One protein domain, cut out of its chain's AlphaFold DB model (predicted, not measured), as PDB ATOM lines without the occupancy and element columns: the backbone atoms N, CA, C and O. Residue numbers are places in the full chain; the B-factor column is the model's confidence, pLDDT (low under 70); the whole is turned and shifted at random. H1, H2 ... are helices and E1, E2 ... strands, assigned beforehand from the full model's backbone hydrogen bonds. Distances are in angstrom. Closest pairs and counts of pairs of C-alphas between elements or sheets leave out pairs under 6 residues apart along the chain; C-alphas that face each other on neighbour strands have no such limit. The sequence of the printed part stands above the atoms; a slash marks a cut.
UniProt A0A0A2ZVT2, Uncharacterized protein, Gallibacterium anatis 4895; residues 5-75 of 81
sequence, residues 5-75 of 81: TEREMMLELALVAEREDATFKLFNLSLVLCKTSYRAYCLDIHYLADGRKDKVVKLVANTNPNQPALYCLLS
ATOM      1  N   THR A   5     289.961 169.267 107.333       75.19
ATOM      2  CA  THR A   5     289.125 168.541 106.385       75.19
ATOM      3  C   THR A   5     287.733 169.170 106.355       75.19
ATOM      4  O   THR A   5     287.257 169.702 107.360       75.19
ATOM      5  N   GLU A   6     287.052 169.084 105.215       65.94
ATOM      6  CA  GLU A   6     285.656 169.525 105.074       65.94
ATOM      7  C   GLU A   6     284.757 168.912 106.166       65.94
ATOM      8  O   GLU A   6     283.882 169.572 106.719       65.94
ATOM      9  N   ARG A   7     285.062 167.672 106.564       67.44
ATOM     10  CA  ARG A   7     284.447 166.957 107.687       67.44
ATOM     11  C   ARG A   7     284.600 167.678 109.028       67.44
ATOM     12  O   ARG A   7     283.611 167.849 109.734       67.44
ATOM     13  N   GLU A   8     285.816 168.080 109.392       75.00
ATOM     14  CA  GLU A   8     286.078 168.791 110.654       75.00
ATOM     15  C   GLU A   8     285.338 170.133 110.682       75.00
ATOM     16  O   GLU A   8     284.713 170.468 111.685       75.00
ATOM     17  N   MET A   9     285.315 170.851 109.556       72.56
ATOM     18  CA  MET A   9     284.540 172.088 109.423       72.56
ATOM     19  C   MET A   9     283.032 171.860 109.564       72.56
ATOM     20  O   MET A   9     282.351 172.649 110.206       72.56
ATOM     21  N   MET A  10     282.501 170.780 108.991       70.69
ATOM     22  CA  MET A  10     281.080 170.438 109.084       70.69
ATOM     23  C   MET A  10     280.647 170.097 110.511       70.69
ATOM     24  O   MET A  10     279.581 170.529 110.944       70.69
ATOM     25  N   LEU A  11     281.480 169.360 111.252       70.38
ATOM     26  CA  LEU A  11     281.233 169.068 112.665       70.38
ATOM     27  C   LEU A  11     281.273 170.343 113.512       70.38
ATOM     28  O   LEU A  11     280.391 170.550 114.338       70.38
ATOM     29  N   GLU A  12     282.244 171.227 113.276       74.62
ATOM     30  CA  GLU A  12     282.301 172.529 113.946       74.62
ATOM     31  C   GLU A  12     281.074 173.396 113.631       74.62
ATOM     32  O   GLU A  12     280.472 173.952 114.545       74.62
ATOM     33  N   LEU A  13     280.658 173.478 112.363       67.94
ATOM     34  CA  LEU A  13     279.469 174.233 111.957       67.94
ATOM     35  C   LEU A  13     278.191 173.666 112.581       67.94
ATOM     36  O   LEU A  13     277.322 174.433 112.982       67.94
ATOM     37  N   ALA A  14     278.086 172.344 112.722       67.06
ATOM     38  CA  ALA A  14     276.965 171.717 113.415       67.06
ATOM     39  C   ALA A  14     276.961 172.017 114.925       67.06
ATOM     40  O   ALA A  14     275.892 172.212 115.497       67.06
ATOM     41  N   LEU A  15     278.135 172.106 115.562       67.56
ATOM     42  CA  LEU A  15     278.271 172.530 116.964       67.56
ATOM     43  C   LEU A  15     277.915 174.012 117.159       67.56
ATOM     44  O   LEU A  15     277.334 174.378 118.180       67.56
ATOM     45  N   VAL A  16     278.253 174.867 116.190       68.19
ATOM     46  CA  VAL A  16     277.853 176.283 116.186       68.19
ATOM     47  C   VAL A  16     276.341 176.405 115.990       68.19
ATOM     48  O   VAL A  16     275.689 177.066 116.789       68.19
ATOM     49  N   ALA A  17     275.769 175.687 115.019       63.78
ATOM     50  CA  ALA A  17     274.324 175.646 114.794       63.78
ATOM     51  C   ALA A  17     273.548 175.102 116.009       63.78
ATOM     52  O   ALA A  17     272.444 175.556 116.287       63.78
ATOM     53  N   GLU A  18     274.123 174.166 116.776       64.00
ATOM     54  CA  GLU A  18     273.548 173.716 118.049       64.00
ATOM     55  C   GLU A  18     273.485 174.839 119.093       64.00
ATOM     56  O   GLU A  18     272.501 174.955 119.820       64.00
ATOM     57  N   ARG A  19     274.544 175.652 119.185       66.88
ATOM     58  CA  ARG A  19     274.623 176.770 120.135       66.88
ATOM     59  C   ARG A  19     273.708 177.934 119.767       66.88
ATOM     60  O   ARG A  19     273.296 178.649 120.674       66.88
ATOM     61  N   GLU A  20     273.430 178.131 118.480       60.31
ATOM     62  CA  GLU A  20     272.660 179.271 117.954       60.31
ATOM     63  C   GLU A  20     271.139 179.032 117.851       60.31
ATOM     64  O   GLU A  20     270.416 179.924 117.419       60.31
ATOM     65  N   ASP A  21     270.658 177.903 118.384       56.22
ATOM     66  CA  ASP A  21     269.247 177.583 118.661       56.22
ATOM     67  C   ASP A  21     268.413 177.071 117.451       56.22
ATOM     68  O   ASP A  21     268.283 177.724 116.417       56.22
ATOM     69  N   ALA A  22     267.788 175.895 117.649       53.22
ATOM     70  CA  ALA A  22     266.887 175.112 116.769       53.22
ATOM     71  C   ALA A  22     267.514 174.262 115.629       53.22
ATOM     72  O   ALA A  22     268.149 174.753 114.710       53.22
ATOM     73  N   THR A  23     267.269 172.956 115.466       56.62
ATOM     74  CA  THR A  23     266.661 171.892 116.286       56.62
ATOM     75  C   THR A  23     267.253 170.605 115.705       56.62
ATOM     76  O   THR A  23     266.873 170.208 114.600       56.62
ATOM     77  N   PHE A  24     268.187 169.936 116.392       52.44
ATOM     78  CA  PHE A  24     268.438 168.536 116.047       52.44
ATOM     79  C   PHE A  24     267.095 167.821 116.206       52.44
ATOM     80  O   PHE A  24     266.534 167.780 117.305       52.44
ATOM     81  N   LYS A  25     266.531 167.309 115.112       55.62
ATOM     82  CA  LYS A  25     265.288 166.553 115.207       55.62
ATOM     83  C   LYS A  25     265.630 165.254 115.921       55.62
ATOM     84  O   LYS A  25     266.554 164.542 115.520       55.62
ATOM     85  N   LEU A  26     264.909 164.976 117.008       51.66
ATOM     86  CA  LEU A  26     265.027 163.723 117.741       51.66
ATOM     87  C   LEU A  26     264.712 162.583 116.769       51.66
ATOM     88  O   LEU A  26     263.555 162.311 116.452       51.66
ATOM     89  N   PHE A  27     265.753 161.929 116.280       54.59
ATOM     90  CA  PHE A  27     265.634 160.641 115.636       54.59
ATOM     91  C   PHE A  27     265.821 159.646 116.769       54.59
ATOM     92  O   PHE A  27     266.943 159.472 117.227       54.59
ATOM     93  N   ASN A  28     264.732 159.060 117.278       50.81
ATOM     94  CA  ASN A  28     264.776 158.041 118.335       50.81
ATOM     95  C   ASN A  28     265.444 156.759 117.805       50.81
ATOM     96  O   ASN A  28     264.805 155.730 117.603       50.81
ATOM     97  N   LEU A  29     266.744 156.839 117.540       52.47
ATOM     98  CA  LEU A  29     267.614 155.715 117.282       52.47
ATOM     99  C   LEU A  29     268.284 155.388 118.615       52.47
ATOM    100  O   LEU A  29     269.111 156.149 119.119       52.47
ATOM    101  N   SER A  30     267.887 154.262 119.197       56.69
ATOM    102  CA  SER A  30     268.600 153.673 120.324       56.69
ATOM    103  C   SER A  30     269.791 152.907 119.765       56.69
ATOM    104  O   SER A  30     269.628 151.821 119.213       56.69
ATOM    105  N   LEU A  31     270.982 153.490 119.878       60.19
ATOM    106  CA  LEU A  31     272.229 152.851 119.457       60.19
ATOM    107  C   LEU A  31     272.882 152.175 120.662       60.19
ATOM    108  O   LEU A  31     273.098 152.815 121.695       60.19
ATOM    109  N   VAL A  32     273.222 150.892 120.522       58.81
ATOM    110  CA  VAL A  32     274.082 150.184 121.478       58.81
ATOM    111  C   VAL A  32     275.491 150.165 120.900       58.81
ATOM    112  O   VAL A  32     275.843 149.311 120.095       58.81
ATOM    113  N   LEU A  33     276.305 151.136 121.308       61.00
ATOM    114  CA  LEU A  33     277.714 151.230 120.928       61.00
ATOM    115  C   LEU A  33     278.558 150.826 122.133       61.00
ATOM    116  O   LEU A  33     278.413 151.391 123.216       61.00
ATOM    117  N   CYS A  34     279.425 149.824 121.965       62.41
ATOM    118  CA  CYS A  34     280.329 149.348 123.019       62.41
ATOM    119  C   CYS A  34     279.613 149.064 124.360       62.41
ATOM    120  O   CYS A  34     280.081 149.478 125.418       62.41
ATOM    121  N   LYS A  35     278.457 148.381 124.318       67.06
ATOM    122  CA  LYS A  35     277.606 148.051 125.486       67.06
ATOM    123  C   LYS A  35     276.991 149.256 126.222       67.06
ATOM    124  O   LYS A  35     276.375 149.072 127.267       67.06
ATOM    125  N   THR A  36     277.112 150.467 125.682       68.19
ATOM    126  CA  THR A  36     276.487 151.682 126.220       68.19
ATOM    127  C   THR A  36     275.309 152.075 125.335       68.19
ATOM    128  O   THR A  36     275.424 152.060 124.110       68.19
ATOM    129  N   SER A  37     274.168 152.405 125.947       77.06
ATOM    130  CA  SER A  37     273.001 152.878 125.200       77.06
ATOM    131  C   SER A  37     273.054 154.393 125.028       77.06
ATOM    132  O   SER A  37     273.269 155.134 125.990       77.06
ATOM    133  N   TYR A  38     272.839 154.846 123.798       78.50
ATOM    134  CA  TYR A  38     272.805 156.259 123.443       78.50
ATOM    135  C   TYR A  38     271.430 156.644 122.902       78.50
ATOM    136  O   TYR A  38     270.810 155.878 122.163       78.50
ATOM    137  N   ARG A  39     270.978 157.856 123.235       78.75
ATOM    138  CA  ARG A  39     269.977 158.579 122.444       78.75
ATOM    139  C   ARG A  39     270.692 159.300 121.317       78.75
ATOM    140  O   ARG A  39     271.600 160.091 121.576       78.75
ATOM    141  N   ALA A  40     270.276 159.025 120.091       76.88
ATOM    142  CA  ALA A  40     270.729 159.759 118.925       76.88
ATOM    143  C   ALA A  40     269.841 160.985 118.666       76.88
ATOM    144  O   ALA A  40     268.633 160.965 118.891       76.88
ATOM    145  N   TYR A  41     270.442 162.051 118.157       78.25
ATOM    146  CA  TYR A  41     269.754 163.209 117.600       78.25
ATOM    147  C   TYR A  41     270.396 163.522 116.256       78.25
ATOM    148  O   TYR A  41     271.617 163.436 116.144       78.25
ATOM    149  N   CYS A  42     269.610 163.892 115.246       76.19
ATOM    150  CA  CYS A  42     270.136 164.115 113.901       76.19
ATOM    151  C   CYS A  42     269.893 165.553 113.433       76.19
ATOM    152  O   CYS A  42     268.802 166.098 113.616       76.19
ATOM    153  N   LEU A  43     270.897 166.133 112.781       76.44
ATOM    154  CA  LEU A  43     270.803 167.393 112.052       76.44
ATOM    155  C   LEU A  43     271.134 167.134 110.585       76.44
ATOM    156  O   LEU A  43     272.208 166.619 110.276       76.44
ATOM    157  N   ASP A  44     270.203 167.466 109.693       76.06
ATOM    158  CA  ASP A  44     270.422 167.360 108.252       76.06
ATOM    159  C   ASP A  44     271.480 168.370 107.808       76.06
ATOM    160  O   ASP A  44     271.398 169.552 108.139       76.06
ATOM    161  N   ILE A  45     272.461 167.901 107.039       73.69
ATOM    162  CA  ILE A  45     273.508 168.737 106.460       73.69
ATOM    163  C   ILE A  45     273.570 168.549 104.947       73.69
ATOM    164  O   ILE A  45     273.448 167.440 104.422       73.69
ATOM    165  N   HIS A  46     273.761 169.658 104.238       72.62
ATOM    166  CA  HIS A  46     273.902 169.685 102.788       72.62
ATOM    167  C   HIS A  46     275.286 170.228 102.430       72.62
ATOM    168  O   HIS A  46     275.601 171.383 102.714       72.62
ATOM    169  N   TYR A  47     276.098 169.391 101.794       65.75
ATOM    170  CA  TYR A  47     277.387 169.771 101.242       65.75
ATOM    171  C   TYR A  47     277.136 170.572  99.961       65.75
ATOM    172  O   TYR A  47     276.648 170.049  98.961       65.75
ATOM    173  N   LEU A  48     277.427 171.874 100.000       63.94
ATOM    174  CA  LEU A  48     277.216 172.763  98.852       63.94
ATOM    175  C   LEU A  48     278.197 172.479  97.705       63.94
ATOM    176  O   LEU A  48     277.888 172.786  96.558       63.94
ATOM    177  N   ALA A  49     279.363 171.909  98.018       65.31
ATOM    178  CA  ALA A  49     280.436 171.673  97.058       65.31
ATOM    179  C   ALA A  49     280.115 170.550  96.059       65.31
ATOM    180  O   ALA A  49     280.430 170.671  94.878       65.31
ATOM    181  N   ASP A  50     279.481 169.471  96.517       72.62
ATOM    182  CA  ASP A  50     279.197 168.271  95.720       72.62
ATOM    183  C   ASP A  50     277.703 167.888  95.715       72.62
ATOM    184  O   ASP A  50     277.314 166.883  95.121       72.62
ATOM    185  N   GLY A  51     276.843 168.682  96.364       69.50
ATOM    186  CA  GLY A  51     275.409 168.419  96.488       69.50
ATOM    187  C   GLY A  51     275.072 167.222  97.384       69.50
ATOM    188  O   GLY A  51     273.907 166.806  97.440       69.50
ATOM    189  N   ARG A  52     276.061 166.649  98.083       77.06
ATOM    190  CA  ARG A  52     275.871 165.497  98.962       77.06
ATOM    191  C   ARG A  52     275.020 165.892 100.163       77.06
ATOM    192  O   ARG A  52     275.134 166.982 100.718       77.06
ATOM    193  N   LYS A  53     274.155 164.977 100.590       80.00
ATOM    194  CA  LYS A  53     273.359 165.121 101.811       80.00
ATOM    195  C   LYS A  53     273.825 164.090 102.820       80.00
ATOM    196  O   LYS A  53     274.006 162.928 102.465       80.00
ATOM    197  N   ASP A  54     274.002 164.513 104.058       78.19
ATOM    198  CA  ASP A  54     274.318 163.627 105.175       78.19
ATOM    199  C   ASP A  54     273.607 164.144 106.432       78.19
ATOM    200  O   ASP A  54     272.873 165.135 106.384       78.19
ATOM    201  N   LYS A  55     273.794 163.469 107.562       79.25
ATOM    202  CA  LYS A  55     273.277 163.915 108.852       79.25
ATOM    203  C   LYS A  55     274.389 163.904 109.883       79.25
ATOM    204  O   LYS A  55     275.096 162.908 110.009       79.25
ATOM    205  N   VAL A  56     274.500 164.971 110.663       79.19
ATOM    206  CA  VAL A  56     275.292 164.947 111.894       79.19
ATOM    207  C   VAL A  56     274.465 164.255 112.962       79.19
ATOM    208  O   VAL A  56     273.335 164.655 113.237       79.19
ATOM    209  N   VAL A  57     275.030 163.213 113.555       79.12
ATOM    210  CA  VAL A  57     274.445 162.452 114.647       79.12
ATOM    211  C   VAL A  57     275.115 162.875 115.944       79.12
ATOM    212  O   VAL A  57     276.322 162.719 116.110       79.12
ATOM    213  N   LYS A  58     274.313 163.381 116.876       81.56
ATOM    214  CA  LYS A  58     274.692 163.630 118.263       81.56
ATOM    215  C   LYS A  58     274.258 162.440 119.111       81.56
ATOM    216  O   LYS A  58     273.071 162.127 119.180       81.56
ATOM    217  N   LEU A  59     275.202 161.792 119.779       79.62
ATOM    218  CA  LEU A  59     274.971 160.657 120.667       79.62
ATOM    219  C   LEU A  59     275.104 161.109 122.120       79.62
ATOM    220  O   LEU A  59     276.165 161.570 122.543       79.62
ATOM    221  N   VAL A  60     274.036 160.936 122.894       82.19
ATOM    222  CA  VAL A  60     273.991 161.245 124.330       82.19
ATOM    223  C   VAL A  60     273.828 159.947 125.109       82.19
ATOM    224  O   VAL A  60     272.867 159.211 124.882       82.19
ATOM    225  N   ALA A  61     274.770 159.641 126.002       80.81
ATOM    226  CA  ALA A  61     274.728 158.418 126.798       80.81
ATOM    227  C   ALA A  61     273.519 158.433 127.747       80.81
ATOM    228  O   ALA A  61     273.329 159.377 128.508       80.81
ATOM    229  N   ASN A  62     272.710 157.370 127.741       77.31
ATOM    230  CA  ASN A  62     271.561 157.253 128.649       77.31
ATOM    231  C   ASN A  62     271.984 157.012 130.101       77.31
ATOM    232  O   ASN A  62     271.261 157.367 131.027       77.31
ATOM    233  N   THR A  63     273.123 156.349 130.299       76.75
ATOM    234  CA  THR A  63     273.582 155.863 131.605       76.75
ATOM    235  C   THR A  63     274.412 156.883 132.379       76.75
ATOM    236  O   THR A  63     274.631 156.687 133.571       76.75
ATOM    237  N   ASN A  64     274.881 157.959 131.735       74.44
ATOM    238  CA  ASN A  64     275.690 158.983 132.387       74.44
ATOM    239  C   ASN A  64     275.420 160.384 131.800       74.44
ATOM    240  O   ASN A  64     275.967 160.713 130.747       74.44
ATOM    241  N   PRO A  65     274.638 161.234 132.490       68.44
ATOM    242  CA  PRO A  65     274.323 162.582 132.018       68.44
ATOM    243  C   PRO A  65     275.520 163.547 132.031       68.44
ATOM    244  O   PRO A  65     275.454 164.587 131.386       68.44
ATOM    245  N   ASN A  66     276.619 163.210 132.721       76.81
ATOM    246  CA  ASN A  66     277.838 164.027 132.754       76.81
ATOM    247  C   ASN A  66     278.837 163.660 131.644       76.81
ATOM    248  O   ASN A  66     279.877 164.306 131.513       76.81
ATOM    249  N   GLN A  67     278.569 162.607 130.865       76.81
ATOM    250  CA  GLN A  67     279.434 162.224 129.755       76.81
ATOM    251  C   GLN A  67     279.249 163.206 128.585       76.81
ATOM    252  O   GLN A  67     278.108 163.497 128.216       76.81
ATOM    253  N   PRO A  68     280.336 163.703 127.965       78.56
ATOM    254  CA  PRO A  68     280.223 164.568 126.799       78.56
ATOM    255  C   PRO A  68     279.530 163.841 125.642       78.56
ATOM    256  O   PRO A  68     279.745 162.646 125.422       78.56
ATOM    257  N   ALA A  69     278.708 164.580 124.895       80.75
ATOM    258  CA  ALA A  69     278.069 164.059 123.695       80.75
ATOM    259  C   ALA A  69     279.120 163.731 122.625       80.75
ATOM    260  O   ALA A  69     280.109 164.449 122.464       80.75
ATOM    261  N   LEU A  70     278.891 162.649 121.886       79.44
ATOM    262  CA  LEU A  70     279.709 162.288 120.730       79.44
ATOM    263  C   LEU A  70     279.019 162.775 119.459       79.44
ATOM    264  O   LEU A  70     277.796 162.713 119.359       79.44
ATOM    265  N   TYR A  71     279.808 163.218 118.487       78.69
ATOM    266  CA  TYR A  71     279.312 163.707 117.206       78.69
ATOM    267  C   TYR A  71     279.982 162.924 116.082       78.69
ATOM    268  O   TYR A  71     281.204 162.774 116.067       78.69
ATOM    269  N   CYS A  72     279.188 162.418 115.148       78.31
ATOM    270  CA  CYS A  72     279.669 161.745 113.946       78.31
ATOM    271  C   CYS A  72     278.716 161.992 112.777       78.31
ATOM    272  O   CYS A  72     277.640 162.562 112.954       78.31
ATOM    273  N   LEU A  73     279.097 161.569 111.574       79.44
ATOM    274  CA  LEU A  73     278.163 161.520 110.451       79.44
ATOM    275  C   LEU A  73     277.340 160.228 110.502       79.44
ATOM    276  O   LEU A  73     277.836 159.181 110.916       79.44
ATOM    277  N   LEU A  74     276.090 160.270 110.039       78.69
ATOM    278  CA  LEU A  74     275.251 159.074 109.928       78.69
ATOM    279  C   LEU A  74     275.891 158.038 108.999       78.69
ATOM    280  O   LEU A  74     275.828 156.845 109.283       78.69
ATOM    281  N   SER A  75     276.555 158.492 107.935       78.50
ATOM    282  CA  SER A  75     277.332 157.644 107.023       78.50
ATOM    283  C   SER A  75     278.506 156.905 107.686       78.50
ATOM    284  O   SER A  75     279.001 155.930 107.126       78.50
TER     285      SER A  75
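What this domain is: This is residues 5 to 75 of the 81 residues of an uncharacterized protein of Gallibacterium anatis 4895 (UniProt A0A0A2ZVT2). A long hairpin of two strands, E2 and E3, forms the middle of a curled, strongly twisted sheet, with a short strand along each side and one helix, H1, packed slantwise over one face. The hairpin runs along the longest axis, and the sheet curls like part of a barrel. The printed part has 71 residues, with one named helix followed by four named strands in the antiparallel order E1, E2, E3, E4; the class is mixed, helices and strands. The whole is compact, with a radius of gyration of the C-alphas of 12.6 A, and elongated, spanning 38 by 24 by 22 A.

How they stand to each other: The inner strands E2, residues 36 to 46, and E3, residues 53 to 61, form an antiparallel hairpin at 154 degrees, with N 41 and O 58 2.8 A apart, within hydrogen-bond range. E2 bends by 53 degrees at residue 39. Edge strand E1, residues 30 to 33, forms a hairpin with E2, with N 38 and O 31 2.9 A apart. Edge strand E4, residues 70 to 73, forms a hairpin with E3, with N 57 and O 72 2.8 A apart. The four strands make a meander, each the antiparallel neighbour of the one before; E1 and E4 are apart. H1, residues 6 to 19, is on the sheet at a height of 8.9 A, only just over E3, with 3 of its C-alphas falling on that strand. On the local plane it stands at 59.5 degrees to E3, only just slantwise to the strands. The closest C-alphas of H1 and E3 are those of Ala 14 and Val 56, 7.1 A apart. In H1 every O i to N i+4 pair is within hydrogen-bond range.

Where its parts are: H1 is 20.0 A long from C-alpha 6 at (285.656, 169.525, 105.074). E1 measures 9.5 A, E2 29.7 A, E3 25.9 A and E4 10.4 A, ending at C-alpha 73 at (278.163, 161.520, 110.451).

The domain as a whole: The C-alphas farthest apart, of Ala 49 and Thr 63, are 38.6 A apart. The printed part has no cut and no long link. Its mean pLDDT is 70.4, and 31 residues are under 70, among them residues 13 to 36.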